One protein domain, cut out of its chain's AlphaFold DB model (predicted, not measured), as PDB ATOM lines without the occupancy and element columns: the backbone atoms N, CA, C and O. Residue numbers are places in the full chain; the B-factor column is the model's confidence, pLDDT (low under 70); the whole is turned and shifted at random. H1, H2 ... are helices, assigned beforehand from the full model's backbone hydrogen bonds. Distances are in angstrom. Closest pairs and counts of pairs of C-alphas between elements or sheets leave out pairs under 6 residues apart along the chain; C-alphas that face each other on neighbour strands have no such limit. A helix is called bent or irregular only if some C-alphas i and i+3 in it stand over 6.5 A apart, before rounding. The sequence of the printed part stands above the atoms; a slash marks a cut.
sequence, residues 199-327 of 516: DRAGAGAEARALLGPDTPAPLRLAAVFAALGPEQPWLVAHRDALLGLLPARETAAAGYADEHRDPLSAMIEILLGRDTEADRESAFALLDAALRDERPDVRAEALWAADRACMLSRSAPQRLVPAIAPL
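AT A GLANCE: This is residues 199 to 327 of the 516 residues of the protein "Predicted protein" of Streptomyces sp. C (UniProt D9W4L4). Look first at H7, the longest helix: with H5, H6 and H8 it makes an up-and-down bundle of four, each running against the one before it in the chain, at one end of the domain. From there the helices carry on toward the other end, with H3 packed on H6, H2 on H3 and H1 on H2, while the short H4 packs on H2. The printed part has 129 residues with eight named helices, H1 to H8 in order along the chain, and no named strand; its class is all helix. It is compact, with a radius of gyration of the C-alphas of 13.9 A and spans of 40 by 30 by 25 A.

IN THESE COORDINATES: Find C-alpha 296 at (18.448, -21.933, -30.958); from there H7, residues 296 to 312, runs 24.4 A to C-alpha 312 at (40.653, -21.724, -20.738). H6 is residues 277 to 291, 21.0 A long; H5 is residues 263 to 273, 15.0 A; H8 is residues 316 to 327, 16.6 A, irregular, with C-alphas 319 and 322 at 7.0 A. H3 holds residues 236 to 243, H2 residues 217 to 226 and H4 residues 249 to 252. H1, residues 200 to 210, is 15.1 A long and begins at C-alpha 200, at (48.395, -7.494, -39.967).

HOW THE PARTS SIT: Start at H6, the hub, which touches H3, H5, H7 and H8. It forms a helical hairpin with H7, touching it with residues 287 to 291 alone; their closest C-alphas, of Leu 291 and Arg 299, are 4.9 A apart. H5 and H7 touch at a shallow tilt of 24 degrees, the same way, closest at the C-alphas of Ser 265 and Ala 305, 4.2 A. H7 touches H8 with residues 303 to 310 alone, closest at the C-alphas of Cys 310 and Ala 316, 5.2 A. Moving outward, H3 touches H6 at the C-alphas of Arg 239 and Leu 286, 6.7 A, and H2 at the C-alphas of His 238 and Val 224, 5.8 A. H1 and H2 form a hairpin, their closest C-alphas, of Ala 207 and Ala 223, 4.6 A apart; H1 and H8 are apart. H4 touches H2, closest at the C-alphas of Thr 251 and Pro 218, 5.7 A. In H2, H3, H5, H6 and H7 every O i to N i+4 pair is within hydrogen-bond range, against 4 of 7 in H1 and 4 of 8 in H8; H4 is too short for one.

THE WHOLE: The two C-alphas farthest apart, of Asp 199 and Pro 326, are 43.4 A apart. The printed part has no cut, and no link is long. The mean pLDDT of the printed part is 92.8; look to residues 258 to 259 for the two under 70.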
ATOM      1  N   ASP A 199      50.433  -8.625 -43.803       95.00
ATOM      2  CA  ASP A 199      50.561  -7.346 -43.104       95.00
ATOM      3  C   ASP A 199      49.332  -7.115 -42.216       95.00
ATOM      4  O   ASP A 199      48.318  -6.520 -42.597       95.00
ATOM      5  N   ARG A 200      49.447  -7.596 -40.978       91.19
ATOM      6  CA  ARG A 200      48.395  -7.494 -39.967       91.19
ATOM      7  C   ARG A 200      48.027  -6.045 -39.643       91.19
ATOM      8  O   ARG A 200      46.854  -5.761 -39.405       91.19
ATOM      9  N   ALA A 201      49.005  -5.140 -39.597       91.00
ATOM     10  CA  ALA A 201      48.766  -3.753 -39.208       91.00
ATOM     11  C   ALA A 201      47.984  -3.004 -40.295       91.00
ATOM     12  O   ALA A 201      46.985  -2.349 -39.985       91.00
ATOM     13  N   GLY A 202      48.397  -3.152 -41.559       92.62
ATOM     14  CA  GLY A 202      47.692  -2.587 -42.708       92.62
ATOM     15  C   GLY A 202      46.280  -3.152 -42.856       92.62
ATOM     16  O   GLY A 202      45.313  -2.390 -42.930       92.62
ATOM     17  N   ALA A 203      46.137  -4.479 -42.800       93.94
ATOM     18  CA  ALA A 203      44.836  -5.132 -42.914       93.94
ATOM     19  C   ALA A 203      43.876  -4.726 -41.787       93.94
ATOM     20  O   ALA A 203      42.709  -4.448 -42.049       93.94
ATOM     21  N   GLY A 204      44.362  -4.635 -40.545       92.50
ATOM     22  CA  GLY A 204      43.538  -4.238 -39.404       92.50
ATOM     23  C   GLY A 204      43.026  -2.799 -39.496       92.50
ATOM     24  O   GLY A 204      41.908  -2.516 -39.063       92.50
ATOM     25  N   ALA A 205      43.799  -1.887 -40.092       90.19
ATOM     26  CA  ALA A 205      43.349  -0.518 -40.330       90.19
ATOM     27  C   ALA A 205      42.203  -0.460 -41.356       90.19
ATOM     28  O   ALA A 205      41.206   0.219 -41.110       90.19
ATOM     29  N   GLU A 206      42.318  -1.199 -42.463       92.31
ATOM     30  CA  GLU A 206      41.287  -1.263 -43.509       92.31
ATOM     31  C   GLU A 206      40.032  -2.026 -43.035       92.31
ATOM     32  O   GLU A 206      38.903  -1.603 -43.291       92.31
ATOM     33  N   ALA A 207      40.210  -3.101 -42.261       94.44
ATOM     34  CA  ALA A 207      39.130  -3.952 -41.764       94.44
ATOM     35  C   ALA A 207      38.124  -3.225 -40.859       94.44
ATOM     36  O   ALA A 207      36.939  -3.549 -40.872       94.44
ATOM     37  N   ARG A 208      38.544  -2.199 -40.108       91.56
ATOM     38  CA  ARG A 208      37.639  -1.441 -39.219       91.56
ATOM     39  C   ARG A 208      36.480  -0.775 -39.962       91.56
ATOM     40  O   ARG A 208      35.398  -0.647 -39.395       91.56
ATOM     41  N   ALA A 209      36.683  -0.383 -41.221       94.06
ATOM     42  CA  ALA A 209      35.631   0.196 -42.055       94.06
ATOM     43  C   ALA A 209      34.613  -0.849 -42.557       94.06
ATOM     44  O   ALA A 209      33.545  -0.482 -43.036       94.06
ATOM     45  N   LEU A 210      34.930  -2.142 -42.428       95.94
ATOM     46  CA  LEU A 210      34.151  -3.277 -42.932       95.94
ATOM     47  C   LEU A 210      33.338  -3.989 -41.833       95.94
ATOM     48  O   LEU A 210      32.754  -5.040 -42.074       95.94
ATOM     49  N   LEU A 211      33.288  -3.436 -40.615       95.75
ATOM     50  CA  LEU A 211      32.522  -4.008 -39.495       95.75
ATOM     51  C   LEU A 211      31.018  -3.678 -39.561       95.75
ATOM     52  O   LEU A 211      30.219  -4.269 -38.836       95.75
ATOM     53  N   GLY A 212      30.618  -2.725 -40.408       95.31
ATOM     54  CA  GLY A 212      29.237  -2.246 -40.500       95.31
ATOM     55  C   GLY A 212      28.253  -3.271 -41.089       95.31
ATOM     56  O   GLY A 212      28.663  -4.170 -41.825       95.31
ATOM     57  N   PRO A 213      26.941  -3.128 -40.811       93.56
ATOM     58  CA  PRO A 213      25.911  -4.070 -41.253       93.56
ATOM     59  C   PRO A 213      25.733  -4.173 -42.770       93.56
ATOM     60  O   PRO A 213      25.306  -5.221 -43.244       93.56
ATOM     61  N   ASP A 214      26.123  -3.141 -43.516       94.44
ATOM     62  CA  ASP A 214      26.054  -3.125 -44.982       94.44
ATOM     63  C   ASP A 214      27.174  -3.947 -45.647       94.44
ATOM     64  O   ASP A 214      27.164  -4.162 -46.860       94.44
ATOM     65  N   THR A 215      28.159  -4.415 -44.871       96.88
ATOM     66  CA  THR A 215      29.235  -5.267 -45.389       96.88
ATOM     67  C   THR A 215      28.737  -6.709 -45.528       96.88
ATOM     68  O   THR A 215      28.220  -7.260 -44.552       96.88
ATOM     69  N   PRO A 216      28.937  -7.371 -46.688       96.19
ATOM     70  CA  PRO A 216      28.571  -8.773 -46.875       96.19
ATOM     71  C   PRO A 216      29.129  -9.686 -45.779       96.19
ATOM     72  O   PRO A 216      30.288  -9.543 -45.383       96.19
ATOM     73  N   ALA A 217      28.329 -10.657 -45.330       95.31
ATOM     74  CA  ALA A 217      28.626 -11.454 -44.140       95.31
ATOM     75  C   ALA A 217      30.025 -12.117 -44.132       95.31
ATOM     76  O   ALA A 217      30.729 -11.930 -43.137       95.31
ATOM     77  N   PRO A 218      30.499 -12.784 -45.211       94.62
ATOM     78  CA  PRO A 218      31.844 -13.367 -45.230       94.62
ATOM     79  C   PRO A 218      32.950 -12.327 -45.032       94.62
ATOM     80  O   PRO A 218      33.875 -12.525 -44.246       94.62
ATOM     81  N   LEU A 219      32.836 -11.178 -45.707       95.50
ATOM     82  CA  LEU A 219      33.825 -10.105 -45.623       95.50
ATOM     83  C   LEU A 219      33.803  -9.429 -44.250       95.50
ATOM     84  O   LEU A 219      34.860  -9.129 -43.700       95.50
ATOM     85  N   ARG A 220      32.612  -9.230 -43.678       96.12
ATOM     86  CA  ARG A 220      32.445  -8.688 -42.327       96.12
ATOM     87  C   ARG A 220      33.053  -9.618 -41.278       96.12
ATOM     88  O   ARG A 220      33.715  -9.141 -40.362       96.12
ATOM     89  N   LEU A 221      32.892 -10.935 -41.434       95.06
ATOM     90  CA  LEU A 221      33.514 -11.918 -40.546       95.06
ATOM     91  C   LEU A 221      35.045 -11.873 -40.639       95.06
ATOM     92  O   LEU A 221      35.720 -11.779 -39.614       95.06
ATOM     93  N   ALA A 222      35.601 -11.862 -41.855       94.75
ATOM     94  CA  ALA A 222      37.041 -11.695 -42.055       94.75
ATOM     95  C   ALA A 222      37.552 -10.371 -41.459       94.75
ATOM     96  O   ALA A 222      38.623 -10.340 -40.857       94.75
ATOM     97  N   ALA A 223      36.772  -9.292 -41.561       95.25
ATOM     98  CA  ALA A 223      37.109  -8.000 -40.975       95.25
ATOM     99  C   ALA A 223      37.157  -8.030 -39.441       95.25
ATOM    100  O   ALA A 223      38.052  -7.419 -38.856       95.25
ATOM    101  N   VAL A 224      36.254  -8.771 -38.788       95.00
ATOM    102  CA  VAL A 224      36.288  -8.977 -37.330       95.00
ATOM    103  C   VAL A 224      37.618  -9.607 -36.900       95.00
ATOM    104  O   VAL A 224      38.241  -9.111 -35.964       95.00
ATOM    105  N   PHE A 225      38.097 -10.639 -37.606       92.81
ATOM    106  CA  PHE A 225      39.399 -11.261 -37.324       92.81
ATOM    107  C   PHE A 225      40.583 -10.360 -37.697       92.81
ATOM    108  O   PHE A 225      41.533 -10.227 -36.929       92.81
ATOM    109  N   ALA A 226      40.532  -9.702 -38.854       92.44
ATOM    110  CA  ALA A 226      41.601  -8.836 -39.345       92.44
ATOM    111  C   ALA A 226      41.845  -7.619 -38.439       92.44
ATOM    112  O   ALA A 226      42.989  -7.222 -38.214       92.44
ATOM    113  N   ALA A 227      40.776  -7.033 -37.892       91.00
ATOM    114  CA  ALA A 227      40.859  -5.895 -36.980       91.00
ATOM    115  C   ALA A 227      41.386  -6.280 -35.579       91.00
ATOM    116  O   ALA A 227      41.769  -5.404 -34.797       91.00
ATOM    117  N   LEU A 228      41.483  -7.582 -35.288       84.44
ATOM    118  CA  LEU A 228      41.914  -8.143 -34.013       84.44
ATOM    119  C   LEU A 228      43.437  -8.380 -33.968       84.44
ATOM    120  O   LEU A 228      43.930  -9.505 -33.914       84.44
ATOM    121  N   GLY A 229      44.224  -7.302 -33.952       73.38
ATOM    122  CA  GLY A 229      45.675  -7.386 -33.718       73.38
ATOM    123  C   GLY A 229      46.020  -7.609 -32.233       73.38
ATOM    124  O   GLY A 229      45.267  -7.097 -31.411       73.38
ATOM    125  N   PRO A 230      47.119  -8.307 -31.861       73.31
ATOM    126  CA  PRO A 230      47.464  -8.641 -30.463       73.31
ATOM    127  C   PRO A 230      47.423  -7.465 -29.480       73.31
ATOM    128  O   PRO A 230      47.053  -7.640 -28.328       73.31
ATOM    129  N   GLU A 231      47.761  -6.267 -29.957       75.06
ATOM    130  CA  GLU A 231      47.800  -5.030 -29.166       75.06
ATOM    131  C   GLU A 231      46.579  -4.122 -29.392       75.06
ATOM    132  O   GLU A 231      46.499  -3.026 -28.841       75.06
ATOM    133  N   GLN A 232      45.633  -4.533 -30.240       82.94
ATOM    134  CA  GLN A 232      44.460  -3.731 -30.578       82.94
ATOM    135  C   GLN A 232      43.283  -4.073 -29.662       82.94
ATOM    136  O   GLN A 232      42.995  -5.259 -29.475       82.94
ATOM    137  N   PRO A 233      42.569  -3.066 -29.126       85.94
ATOM    138  CA  PRO A 233      41.465  -3.299 -28.205       85.94
ATOM    139  C   PRO A 233      40.263  -3.936 -28.907       85.94
ATOM    140  O   PRO A 233      39.917  -3.573 -30.036       85.94
ATOM    141  N   TRP A 234      39.566  -4.820 -28.193       90.81
ATOM    142  CA  TRP A 234      38.228  -5.253 -28.577       90.81
ATOM    143  C   TRP A 234      37.228  -4.104 -28.397       90.81
ATOM    144  O   TRP A 234      36.983  -3.628 -27.290       90.81
ATOM    145  N   LEU A 235      36.655  -3.630 -29.505       90.75
ATOM    146  CA  LEU A 235      35.679  -2.529 -29.504       90.75
ATOM    147  C   LEU A 235      34.244  -3.040 -29.634       90.75
ATOM    148  O   LEU A 235      34.003  -4.084 -30.237       90.75
ATOM    149  N   VAL A 236      33.286  -2.218 -29.194       91.56
ATOM    150  CA  VAL A 236      31.839  -2.450 -29.361       91.56
ATOM    151  C   VAL A 236      31.471  -2.789 -30.811       91.56
ATOM    152  O   VAL A 236      30.705  -3.715 -31.035       91.56
ATOM    153  N   ALA A 237      32.095  -2.136 -31.796       93.19
ATOM    154  CA  ALA A 237      31.867  -2.436 -33.211       93.19
ATOM    155  C   ALA A 237      32.220  -3.888 -33.600       93.19
ATOM    156  O   ALA A 237      31.518  -4.477 -34.412       93.19
ATOM    157  N   HIS A 238      33.265  -4.484 -33.010       94.50
ATOM    158  CA  HIS A 238      33.616  -5.888 -33.265       94.50
ATOM    159  C   HIS A 238      32.581  -6.825 -32.645       94.50
ATOM    160  O   HIS A 238      32.141  -7.777 -33.287       94.50
ATOM    161  N   ARG A 239      32.161  -6.520 -31.408       94.88
ATOM    162  CA  ARG A 239      31.119  -7.266 -30.700       94.88
ATOM    163  C   ARG A 239      29.814  -7.264 -31.484       94.88
ATOM    164  O   ARG A 239      29.261  -8.328 -31.729       94.88
ATOM    165  N   ASP A 240      29.342  -6.090 -31.879       95.56
ATOM    166  CA  ASP A 240      28.055  -5.943 -32.550       95.56
ATOM    167  C   ASP A 240      28.096  -6.579 -33.952       95.56
ATOM    168  O   ASP A 240      27.144  -7.254 -34.348       95.56
ATOM    169  N   ALA A 241      29.224  -6.463 -34.669       96.50
ATOM    170  CA  ALA A 241      29.441  -7.153 -35.940       96.50
ATOM    171  C   ALA A 241      29.389  -8.680 -35.790       96.50
ATOM    172  O   ALA A 241      28.703  -9.341 -36.569       96.50
ATOM    173  N   LEU A 242      30.081  -9.242 -34.790       96.19
ATOM    174  CA  LEU A 242      30.098 -10.686 -34.553       96.19
ATOM    175  C   LEU A 242      28.730 -11.203 -34.091       96.19
ATOM    176  O   LEU A 242      28.253 -12.185 -34.646       96.19
ATOM    177  N   LEU A 243      28.062 -10.530 -33.150       96.12
ATOM    178  CA  LEU A 243      26.710 -10.905 -32.712       96.12
ATOM    179  C   LEU A 243      25.706 -10.878 -33.874       96.12
ATOM    180  O   LEU A 243      24.894 -11.790 -34.014       96.12
ATOM    181  N   GLY A 244      25.807  -9.878 -34.755       95.56
ATOM    182  CA  GLY A 244      24.996  -9.782 -35.971       95.56
ATOM    183  C   GLY A 244      25.347 -10.801 -37.063       95.56
ATOM    184  O   GLY A 244      24.668 -10.829 -38.091       95.56
ATOM    185  N   LEU A 245      26.405 -11.599 -36.883       95.94
ATOM    186  CA  LEU A 245      26.802 -12.701 -37.766       95.94
ATOM    187  C   LEU A 245      26.436 -14.077 -37.207       95.94
ATOM    188  O   LEU A 245      26.559 -15.049 -37.944       95.94
ATOM    189  N   LEU A 246      26.017 -14.185 -35.941       96.44
ATOM    190  CA  LEU A 246      25.695 -15.485 -35.358       96.44
ATOM    191  C   LEU A 246      24.392 -16.064 -35.956       96.44
ATOM    192  O   LEU A 246      23.424 -15.303 -36.107       96.44
ATOM    193  N   PRO A 247      24.335 -17.386 -36.231       95.62
ATOM    194  CA  PRO A 247      25.436 -18.351 -36.113       95.62
ATOM    195  C   PRO A 247      26.487 -18.146 -37.219       95.62
ATOM    196  O   PRO A 247      26.177 -18.084 -38.407       95.62
ATOM    197  N   ALA A 248      27.758 -18.026 -36.833       94.06
ATOM    198  CA  ALA A 248      28.816 -17.604 -37.746       94.06
ATOM    199  C   ALA A 248      29.461 -18.784 -38.490       94.06
ATOM    200  O   ALA A 248      30.113 -18.574 -39.516       94.06
ATOM    201  N   ARG A 249      29.252 -20.021 -38.019       91.50
ATOM    202  CA  ARG A 249      29.773 -21.252 -38.645       91.50
ATOM    203  C   ARG A 249      29.383 -21.396 -40.114       91.50
ATOM    204  O   ARG A 249      30.223 -21.751 -40.933       91.50
ATOM    205  N   GLU A 250      28.138 -21.078 -40.464       88.62
ATOM    206  CA  GLU A 250      27.661 -21.166 -41.852       88.62
ATOM    207  C   GLU A 250      28.378 -20.163 -42.760       88.62
ATOM    208  O   GLU A 250      28.785 -20.495 -43.871       88.62
ATOM    209  N   THR A 251      28.604 -18.948 -42.255       90.88
ATOM    210  CA  THR A 251      29.370 -17.922 -42.974       90.88
ATOM    211  C   THR A 251      30.836 -18.340 -43.135       90.88
ATOM    212  O   THR A 251      31.437 -18.098 -44.182       90.88
ATOM    213  N   ALA A 252      31.413 -18.983 -42.118       88.56
ATOM    214  CA  ALA A 252      32.795 -19.451 -42.134       88.56
ATOM    215  C   ALA A 252      33.025 -20.668 -43.045       88.56
ATOM    216  O   ALA A 252      34.113 -20.802 -43.603       88.56
ATOM    217  N   ALA A 253      32.014 -21.522 -43.239       87.06
ATOM    218  CA  ALA A 253      32.113 -22.747 -44.036       87.06
ATOM    219  C   ALA A 253      32.484 -22.503 -45.511       87.06
ATOM    220  O   ALA A 253      32.978 -23.409 -46.177       87.06
ATOM    221  N   ALA A 254      32.271 -21.285 -46.018       82.88
ATOM    222  CA  ALA A 254      32.651 -20.896 -47.371       82.88
ATOM    223  C   ALA A 254      34.150 -20.567 -47.531       82.88
ATOM    224  O   ALA A 254      34.614 -20.435 -48.660       82.88
ATOM    225  N   GLY A 255      34.904 -20.385 -46.438       81.94
ATOM    226  CA  GLY A 255      36.330 -20.038 -46.450       81.94
ATOM    227  C   GLY A 255      37.262 -21.238 -46.262       81.94
ATOM    228  O   GLY A 255      36.856 -22.285 -45.764       81.94
ATOM    229  N   TYR A 256      38.547 -21.071 -46.594       81.00
ATOM    230  CA  TYR A 256      39.574 -22.109 -46.385       81.00
ATOM    231  C   TYR A 256      40.349 -21.948 -45.061       81.00
ATOM    232  O   TYR A 256      41.233 -22.742 -44.728       81.00
ATOM    233  N   ALA A 257      40.068 -20.900 -44.286       73.19
ATOM    234  CA  ALA A 257      40.714 -20.650 -43.002       73.19
ATOM    235  C   ALA A 257      40.174 -21.597 -41.912       73.19
ATOM    236  O   ALA A 257      39.232 -21.254 -41.202       73.19
ATOM    237  N   ASP A 258      40.796 -22.773 -41.748       68.12
ATOM    238  CA  ASP A 258      40.389 -23.746 -40.715       68.12
ATOM    239  C   ASP A 258      40.361 -23.154 -39.298       68.12
ATOM    240  O   ASP A 258      39.491 -23.495 -38.504       68.12
ATOM    241  N   GLU A 259      41.286 -22.230 -39.007       65.50
ATOM    242  CA  GLU A 259      41.373 -21.485 -37.741       65.50
ATOM    243  C   GLU A 259      40.091 -20.709 -37.400       65.50
ATOM    244  O   GLU A 259      39.857 -20.384 -36.239       65.50
ATOM    245  N   HIS A 260      39.241 -20.440 -38.393       75.44
ATOM    246  CA  HIS A 260      38.003 -19.684 -38.243       75.44
ATOM    247  C   HIS A 260      36.744 -20.534 -38.484       75.44
ATOM    248  O   HIS A 260      35.665 -19.960 -38.570       75.44
ATOM    249  N   ARG A 261      36.829 -21.874 -38.579       81.88
ATOM    250  CA  ARG A 261      35.638 -22.739 -38.781       81.88
ATOM    251  C   ARG A 261      34.593 -22.605 -37.677       81.88
ATOM    252  O   ARG A 261      33.404 -22.758 -37.942       81.88
ATOM    253  N   ASP A 262      35.035 -22.280 -36.466       90.19
ATOM    254  CA  ASP A 262      34.183 -21.993 -35.318       90.19
ATOM    255  C   ASP A 262      34.418 -20.560 -34.819       90.19
ATOM    256  O   ASP A 262      35.138 -20.355 -33.833       90.19
ATOM    257  N   PRO A 263      33.844 -19.539 -35.484       93.25
ATOM    258  CA  PRO A 263      34.294 -18.169 -35.291       93.25
ATOM    259  C   PRO A 263      34.119 -17.643 -33.874       93.25
ATOM    260  O   PRO A 263      35.018 -16.985 -33.352       93.25
ATOM    261  N   LEU A 264      32.982 -17.943 -33.236       95.94
ATOM    262  CA  LEU A 264      32.738 -17.504 -31.869       95.94
ATOM    263  C   LEU A 264      33.753 -18.120 -30.901       95.94
ATOM    264  O   LEU A 264      34.324 -17.405 -30.086       95.94
ATOM    265  N   SER A 265      34.037 -19.419 -31.012       94.62
ATOM    266  CA  SER A 265      35.037 -20.068 -30.155       94.62
ATOM    267  C   SER A 265      36.440 -19.535 -30.414       94.62
ATOM    268  O   SER A 265      37.131 -19.188 -29.463       94.62
ATOM    269  N   ALA A 266      36.840 -19.399 -31.682       93.50
ATOM    270  CA  ALA A 266      38.130 -18.822 -32.050       93.50
ATOM    271  C   ALA A 266      38.285 -17.402 -31.482       93.50
ATOM    272  O   ALA A 266      39.330 -17.054 -30.937       93.50
ATOM    273  N   MET A 267      37.219 -16.597 -31.523       93.62
ATOM    274  CA  MET A 267      37.215 -15.265 -30.926       93.62
ATOM    275  C   MET A 267      37.417 -15.308 -29.409       93.62
ATOM    276  O   MET A 267      38.235 -14.567 -28.864       93.62
ATOM    277  N   ILE A 268      36.696 -16.193 -28.720       95.38
ATOM    278  CA  ILE A 268      36.827 -16.381 -27.273       95.38
ATOM    279  C   ILE A 268      38.229 -16.870 -26.900       95.38
ATOM    280  O   ILE A 268      38.788 -16.397 -25.912       95.38
ATOM    281  N   GLU A 269      38.825 -17.754 -27.699       94.06
ATOM    282  CA  GLU A 269      40.209 -18.199 -27.531       94.06
ATOM    283  C   GLU A 269      41.200 -17.044 -27.640       94.06
ATOM    284  O   GLU A 269      42.067 -16.904 -26.777       94.06
ATOM    285  N   ILE A 270      41.044 -16.178 -28.645       92.38
ATOM    286  CA  ILE A 270      41.932 -15.025 -28.826       92.38
ATOM    287  C   ILE A 270      41.774 -14.027 -27.672       92.38
ATOM    288  O   ILE A 270      42.778 -13.584 -27.116       92.38
ATOM    289  N   LEU A 271      40.541 -13.678 -27.290       94.06
ATOM    290  CA  LEU A 271      40.284 -12.708 -26.219       94.06
ATOM    291  C   LEU A 271      40.769 -13.218 -24.855       94.06
ATOM    292  O   LEU A 271      41.472 -12.505 -24.143       94.06
ATOM    293  N   LEU A 272      40.451 -14.465 -24.495       94.50
ATOM    294  CA  LEU A 272      40.914 -15.044 -23.232       94.50
ATOM    295  C   LEU A 272      42.426 -15.310 -23.239       94.50
ATOM    296  O   LEU A 272      43.062 -15.177 -22.196       94.50
ATOM    297  N   GLY A 273      43.008 -15.637 -24.395       93.12
ATOM    298  CA  GLY A 273      44.441 -15.897 -24.549       93.12
ATOM    299  C   GLY A 273      45.334 -14.665 -24.374       93.12
ATOM    300  O   GLY A 273      46.501 -14.814 -24.019       93.12
ATOM    301  N   ARG A 274      44.802 -13.449 -24.569       91.56
ATOM    302  CA  ARG A 274      45.518 -12.185 -24.288       91.56
ATOM    303  C   ARG A 274      45.675 -11.889 -22.800       91.56
ATOM    304  O   ARG A 274      46.499 -11.057 -22.437       91.56
ATOM    305  N   ASP A 275      44.871 -12.543 -21.965       89.88
ATOM    306  CA  ASP A 275      44.881 -12.442 -20.504       89.88
ATOM    307  C   ASP A 275      44.819 -11.004 -19.950       89.88
ATOM    308  O   ASP A 275      45.406 -10.678 -18.920       89.88
ATOM    309  N   THR A 276      44.067 -10.122 -20.619       92.38
ATOM    310  CA  THR A 276      43.741  -8.789 -20.090       92.38
ATOM    311  C   THR A 276      42.367  -8.798 -19.419       92.38
ATOM    312  O   THR A 276      41.471  -9.561 -19.792       92.38
ATOM    313  N   GLU A 277      42.164  -7.935 -18.419       93.50
ATOM    314  CA  GLU A 277      40.856  -7.784 -17.766       93.50
ATOM    315  C   GLU A 277      39.780  -7.326 -18.765       93.50
ATOM    316  O   GLU A 277      38.684  -7.883 -18.794       93.50
ATOM    317  N   ALA A 278      40.115  -6.377 -19.644       92.94
ATOM    318  CA  ALA A 278      39.194  -5.846 -20.647       92.94
ATOM    319  C   ALA A 278      38.755  -6.904 -21.676       92.94
ATOM    320  O   ALA A 278      37.566  -6.989 -22.002       92.94
ATOM    321  N   ASP A 279      39.682  -7.732 -22.168       94.12
ATOM    322  CA  ASP A 279      39.349  -8.802 -23.116       94.12
ATOM    323  C   ASP A 279      38.560  -9.923 -22.432       94.12
ATOM    324  O   ASP A 279      37.620 -10.462 -23.017       94.12
ATOM    325  N   ARG A 280      38.869 -10.234 -21.169       95.25
ATOM    326  CA  ARG A 280      38.120 -11.215 -20.373       95.25
ATOM    327  C   ARG A 280      36.672 -10.784 -20.148       95.25
ATOM    328  O   ARG A 280      35.757 -11.582 -20.360       95.25
ATOM    329  N   GLU A 281      36.455  -9.531 -19.757       95.44
ATOM    330  CA  GLU A 281      35.111  -8.961 -19.617       95.44
ATOM    331  C   GLU A 281      34.367  -8.957 -20.959       95.44
ATOM    332  O   GLU A 281      33.196  -9.335 -21.022       95.44
ATOM    333  N   SER A 282      35.062  -8.628 -22.048       95.31
ATOM    334  CA  SER A 282      34.494  -8.641 -23.399       95.31
ATOM    335  C   SER A 282      34.095 -10.040 -23.870       95.31
ATOM    336  O   SER A 282      33.006 -10.210 -24.417       95.31
ATOM    337  N   ALA A 283      34.938 -11.047 -23.630       96.62
ATOM    338  CA  ALA A 283      34.669 -12.442 -23.969       96.62
ATOM    339  C   ALA A 283      33.425 -12.962 -23.235       96.62
ATOM    340  O   ALA A 283      32.543 -13.566 -23.846       96.62
ATOM    341  N   PHE A 284      33.313 -12.686 -21.932       97.31
ATOM    342  CA  PHE A 284      32.146 -13.104 -21.160       97.31
ATOM    343  C   PHE A 284      30.887 -12.334 -21.540       97.31
ATOM    344  O   PHE A 284      29.841 -12.959 -21.642       97.31
ATOM    345  N   ALA A 285      30.969 -11.031 -21.815       96.56
ATOM    346  CA  ALA A 285      29.823 -10.262 -22.302       96.56
ATOM    347  C   ALA A 285      29.329 -10.755 -23.674       96.56
ATOM    348  O   ALA A 285      28.126 -10.797 -23.921       96.56
ATOM    349  N   LEU A 286      30.247 -11.150 -24.562       97.69
ATOM    350  CA  LEU A 286      29.916 -11.722 -25.866       97.69
ATOM    351  C   LEU A 286      29.190 -13.069 -25.721       97.69
ATOM    352  O   LEU A 286      28.140 -13.263 -26.331       97.69
ATOM    353  N   LEU A 287      29.717 -13.976 -24.891       98.31
ATOM    354  CA  LEU A 287      29.078 -15.268 -24.610       98.31
ATOM    355  C   LEU A 287      27.726 -15.101 -23.923       98.31
ATOM    356  O   LEU A 287      26.768 -15.771 -24.284       98.31
ATOM    357  N   ASP A 288      27.642 -14.204 -22.949       98.00
ATOM    358  CA  ASP A 288      26.425 -13.910 -22.201       98.00
ATOM    359  C   ASP A 288      25.304 -13.388 -23.119       98.00
ATOM    360  O   ASP A 288      24.164 -13.841 -23.011       98.00
ATOM    361  N   ALA A 289      25.636 -12.523 -24.083       98.00
ATOM    362  CA  ALA A 289      24.702 -12.079 -25.115       98.00
ATOM    363  C   ALA A 289      24.280 -13.227 -26.051       98.00
ATOM    364  O   ALA A 289      23.089 -13.419 -26.276       98.00
ATOM    365  N   ALA A 290      25.233 -14.019 -26.553       98.12
ATOM    366  CA  ALA A 290      24.950 -15.112 -27.487       98.12
ATOM    367  C   ALA A 290      24.152 -16.268 -26.845       98.12
ATOM    368  O   ALA A 290      23.267 -16.842 -27.473       98.12
ATOM    369  N   LEU A 291      24.406 -16.586 -25.572       98.31
ATOM    370  CA  LEU A 291      23.658 -17.598 -24.817       98.31
ATOM    371  C   LEU A 291      22.207 -17.176 -24.547       98.31
ATOM    372  O   LEU A 291      21.341 -18.036 -24.398       98.31
ATOM    373  N   ARG A 292      21.927 -15.868 -24.495       97.62
ATOM    374  CA  ARG A 292      20.569 -15.326 -24.320       97.62
ATOM    375  C   ARG A 292      19.865 -14.980 -25.631       97.62
ATOM    376  O   ARG A 292      18.780 -14.406 -25.587       97.62
ATOM    377  N   ASP A 293      20.450 -15.326 -26.774       97.69
ATOM    378  CA  ASP A 293      19.810 -15.124 -28.071       97.69
ATOM    379  C   ASP A 293      18.536 -15.982 -28.187       97.69
ATOM    380  O   ASP A 293      18.465 -17.111 -27.690       97.69
ATOM    381  N   GLU A 294      17.510 -15.451 -28.848       96.12
ATOM    382  CA  GLU A 294      16.232 -16.143 -29.052       96.12
ATOM    383  C   GLU A 294      16.365 -17.322 -30.028       96.12
ATOM    384  O   GLU A 294      15.610 -18.299 -29.942       96.12
ATOM    385  N   ARG A 295      17.367 -17.286 -30.912       96.00
ATOM    386  CA  ARG A 295      17.585 -18.285 -31.958       96.00
ATOM    387  C   ARG A 295      18.369 -19.500 -31.414       96.00
ATOM    388  O   ARG A 295      19.423 -19.334 -30.795       96.00
ATOM    389  N   PRO A 296      17.862 -20.737 -31.578       94.81
ATOM    390  CA  PRO A 296      18.448 -21.933 -30.958       94.81
ATOM    391  C   PRO A 296      19.814 -22.334 -31.532       94.81
ATOM    392  O   PRO A 296      20.666 -22.823 -30.797       94.81
ATOM    393  N   ASP A 297      20.034 -22.102 -32.820       95.12
ATOM    394  CA  ASP A 297      21.302 -22.289 -33.531       95.12
ATOM    395  C   ASP A 297      22.422 -21.387 -32.981       95.12
ATOM    396  O   ASP A 297      23.533 -21.860 -32.734       95.12
ATOM    397  N   VAL A 298      22.116 -20.119 -32.685       97.00
ATOM    398  CA  VAL A 298      23.045 -19.189 -32.022       97.00
ATOM    399  C   VAL A 298      23.420 -19.691 -30.637       97.00
ATOM    400  O   VAL A 298      24.602 -19.734 -30.294       97.00
ATOM    401  N   ARG A 299      22.429 -20.123 -29.847       97.31
ATOM    402  CA  ARG A 299      22.689 -20.684 -28.516       97.31
ATOM    403  C   ARG A 299      23.535 -21.953 -28.589       97.31
ATOM    404  O   ARG A 299      24.413 -22.127 -27.752       97.31
ATOM    405  N   ALA A 300      23.324 -22.810 -29.587       95.19
ATOM    406  CA  ALA A 300      24.128 -24.015 -29.781       95.19
ATOM    407  C   ALA A 300      25.602 -23.686 -30.085       95.19
ATOM    408  O   ALA A 300      26.506 -24.284 -29.493       95.19
ATOM    409  N   GLU A 301      25.869 -22.703 -30.953       95.69
ATOM    410  CA  GLU A 301      27.231 -22.207 -31.198       95.69
ATOM    411  C   GLU A 301      27.834 -21.570 -29.932       95.69
ATOM    412  O   GLU A 301      28.985 -21.846 -29.576       95.69
ATOM    413  N   ALA A 302      27.040 -20.788 -29.194       97.94
ATOM    414  CA  ALA A 302      27.452 -20.150 -27.947       97.94
ATOM    415  C   ALA A 302      27.785 -21.155 -26.838       97.94
ATOM    416  O   ALA A 302      28.756 -20.955 -26.112       97.94
ATOM    417  N   LEU A 303      27.038 -22.257 -26.719       97.69
ATOM    418  CA  LEU A 303      27.317 -23.331 -25.761       97.69
ATOM    419  C   LEU A 303      28.651 -24.023 -26.059       97.69
ATOM    420  O   LEU A 303      29.394 -24.346 -25.131       97.69
ATOM    421  N   TRP A 304      28.989 -24.205 -27.337       95.19
ATOM    422  CA  TRP A 304      30.284 -24.762 -27.726       95.19
ATOM    423  C   TRP A 304      31.438 -23.814 -27.369       95.19
ATOM    424  O   TRP A 304      32.416 -24.229 -26.743       95.19
ATOM    425  N   ALA A 305      31.287 -22.519 -27.663       97.12
ATOM    426  CA  ALA A 305      32.262 -21.502 -27.274       97.12
ATOM    427  C   ALA A 305      32.358 -21.319 -25.741       97.12
ATOM    428  O   ALA A 305      33.443 -21.077 -25.210       97.12
ATOM    429  N   ALA A 306      31.255 -21.484 -25.006       98.12
ATOM    430  CA  ALA A 306      31.228 -21.444 -23.544       98.12
ATOM    431  C   ALA A 306      31.957 -22.642 -22.914       98.12
ATOM    432  O   ALA A 306      32.673 -22.463 -21.926       98.12
ATOM    433  N   ASP A 307      31.836 -23.845 -23.491       96.12
ATOM    434  CA  ASP A 307      32.632 -25.007 -23.070       96.12
ATOM    435  C   ASP A 307      34.130 -24.730 -23.246       96.12
ATOM    436  O   ASP A 307      34.932 -24.954 -22.332       96.12
ATOM    437  N   ARG A 308      34.509 -24.143 -24.388       94.88
ATOM    438  CA  ARG A 308      35.890 -23.722 -24.636       94.88
ATOM    439  C   ARG A 308      36.369 -22.677 -23.630       94.88
ATOM    440  O   ARG A 308      37.448 -22.843 -23.061       94.88
ATOM    441  N   ALA A 309      35.554 -21.669 -23.327       97.25
ATOM    442  CA  ALA A 309      35.858 -20.665 -22.307       97.25
ATOM    443  C   ALA A 309      36.104 -21.288 -20.922       97.25
ATOM    444  O   ALA A 309      37.046 -20.898 -20.231       97.25
ATOM    445  N   CYS A 310      35.296 -22.279 -20.531       96.25
ATOM    446  CA  CYS A 310      35.443 -22.988 -19.257       96.25
ATOM    447  C   CYS A 310      36.735 -23.813 -19.175       96.25
ATOM    448  O   CYS A 310      37.269 -23.992 -18.082       96.25
ATOM    449  N   MET A 311      37.270 -24.281 -20.309       93.50
ATOM    450  CA  MET A 311      38.578 -24.948 -20.356       93.50
ATOM    451  C   MET A 311      39.752 -23.967 -20.228       93.50
ATOM    452  O   MET A 311      40.804 -24.342 -19.718       93.50
ATOM    453  N   LEU A 312      39.579 -22.722 -20.677       94.62
ATOM    454  CA  LEU A 312      40.653 -21.724 -20.738       94.62
ATOM    455  C   LEU A 312      40.702 -20.807 -19.515       94.62
ATOM    456  O   LEU A 312      41.770 -20.314 -19.160       94.62
ATOM    457  N   SER A 313      39.566 -20.562 -18.856       95.31
ATOM    458  CA  SER A 313      39.466 -19.584 -17.774       95.31
ATOM    459  C   SER A 313      38.754 -20.129 -16.541       95.31
ATOM    460  O   SER A 313      37.592 -20.527 -16.581       95.31
ATOM    461  N   ARG A 314      39.430 -20.036 -15.388       92.44
ATOM    462  CA  ARG A 314      38.889 -20.455 -14.083       92.44
ATOM    463  C   ARG A 314      37.675 -19.635 -13.635       92.44
ATOM    464  O   ARG A 314      36.881 -20.128 -12.841       92.44
ATOM    465  N   SER A 315      37.529 -18.397 -14.113       93.75
ATOM    466  CA  SER A 315      36.384 -17.535 -13.779       93.75
ATOM    467  C   SER A 315      35.179 -17.745 -14.699       93.75
ATOM    468  O   SER A 315      34.081 -17.325 -14.343       93.75
ATOM    469  N   ALA A 316      35.360 -18.383 -15.863       95.56
ATOM    470  CA  ALA A 316      34.287 -18.573 -16.839       95.56
ATOM    471  C   ALA A 316      33.070 -19.321 -16.261       95.56
ATOM    472  O   ALA A 316      31.962 -18.814 -16.434       95.56
ATOM    473  N   PRO A 317      33.226 -20.425 -15.496       94.88
ATOM    474  CA  PRO A 317      32.096 -21.102 -14.864       94.88
ATOM    475  C   PRO A 317      31.155 -20.176 -14.089       94.88
ATOM    476  O   PRO A 317      29.975 -20.070 -14.407       94.88
ATOM    477  N   GLN A 318      31.683 -19.441 -13.108       93.12
ATOM    478  CA  GLN A 318      30.877 -18.580 -12.238       93.12
ATOM    479  C   GLN A 318      30.179 -17.456 -13.011       93.12
ATOM    480  O   GLN A 318      29.079 -17.047 -12.648       93.12
ATOM    481  N   ARG A 319      30.812 -16.962 -14.081       95.19
ATOM    482  CA  ARG A 319      30.293 -15.868 -14.912       95.19
ATOM    483  C   ARG A 319      29.222 -16.328 -15.901       95.19
ATOM    484  O   ARG A 319      28.296 -15.570 -16.158       95.19
ATOM    485  N   LEU A 320      29.339 -17.540 -16.446       97.31
ATOM    486  CA  LEU A 320      28.475 -18.030 -17.526       97.31
ATOM    487  C   LEU A 320      27.290 -18.869 -17.033       97.31
ATOM    488  O   LEU A 320      26.268 -18.931 -17.714       97.31
ATOM    489  N   VAL A 321      27.372 -19.475 -15.843       97.19
ATOM    490  CA  VAL A 321      26.281 -20.284 -15.267       97.19
ATOM    491  C   VAL A 321      24.920 -19.567 -15.271       97.19
ATOM    492  O   VAL A 321      23.953 -20.208 -15.674       97.19
ATOM    493  N   PRO A 322      24.791 -18.268 -14.930       97.50
ATOM    494  CA  PRO A 322      23.502 -17.573 -15.014       97.50
ATOM    495  C   PRO A 322      22.887 -17.521 -16.423       97.50
ATOM    496  O   PRO A 322      21.671 -17.422 -16.549       97.50
ATOM    497  N   ALA A 323      23.702 -17.561 -17.481       97.62
ATOM    498  CA  ALA A 323      23.231 -17.594 -18.867       97.62
ATOM    499  C   ALA A 323      22.980 -19.027 -19.371       97.62
ATOM    500  O   ALA A 323      22.075 -19.239 -20.170       97.62
ATOM    501  N   ILE A 324      23.739 -20.013 -18.879       97.94
ATOM    502  CA  ILE A 324      23.610 -21.425 -19.280       97.94
ATOM    503  C   ILE A 324      22.450 -22.119 -18.549       97.94
ATOM    504  O   ILE A 324      21.742 -22.923 -19.147       97.94
ATOM    505  N   ALA A 325      22.230 -21.828 -17.263       96.94
ATOM    506  CA  ALA A 325      21.257 -22.538 -16.427       96.94
ATOM    507  C   ALA A 325      19.810 -22.513 -16.964       96.94
ATOM    508  O   ALA A 325      19.170 -23.566 -16.943       96.94
ATOM    509  N   PRO A 326      19.288 -21.394 -17.508       96.38
ATOM    510  CA  PRO A 326      17.962 -21.374 -18.134       96.38
ATOM    511  C   PRO A 326      17.838 -22.288 -19.363       96.38
ATOM    512  O   PRO A 326      16.729 -22.635 -19.755       96.38
ATOM    513  N   LEU A 327      18.961 -22.687 -19.967       96.06
ATOM    514  CA  LEU A 327      19.010 -23.559 -21.139       96.06
ATOM    515  C   LEU A 327      19.116 -25.041 -20.770       96.06
ATOM    516  O   LEU A 327      19.247 -25.860 -21.665       96.06
TER     517      LEU A 327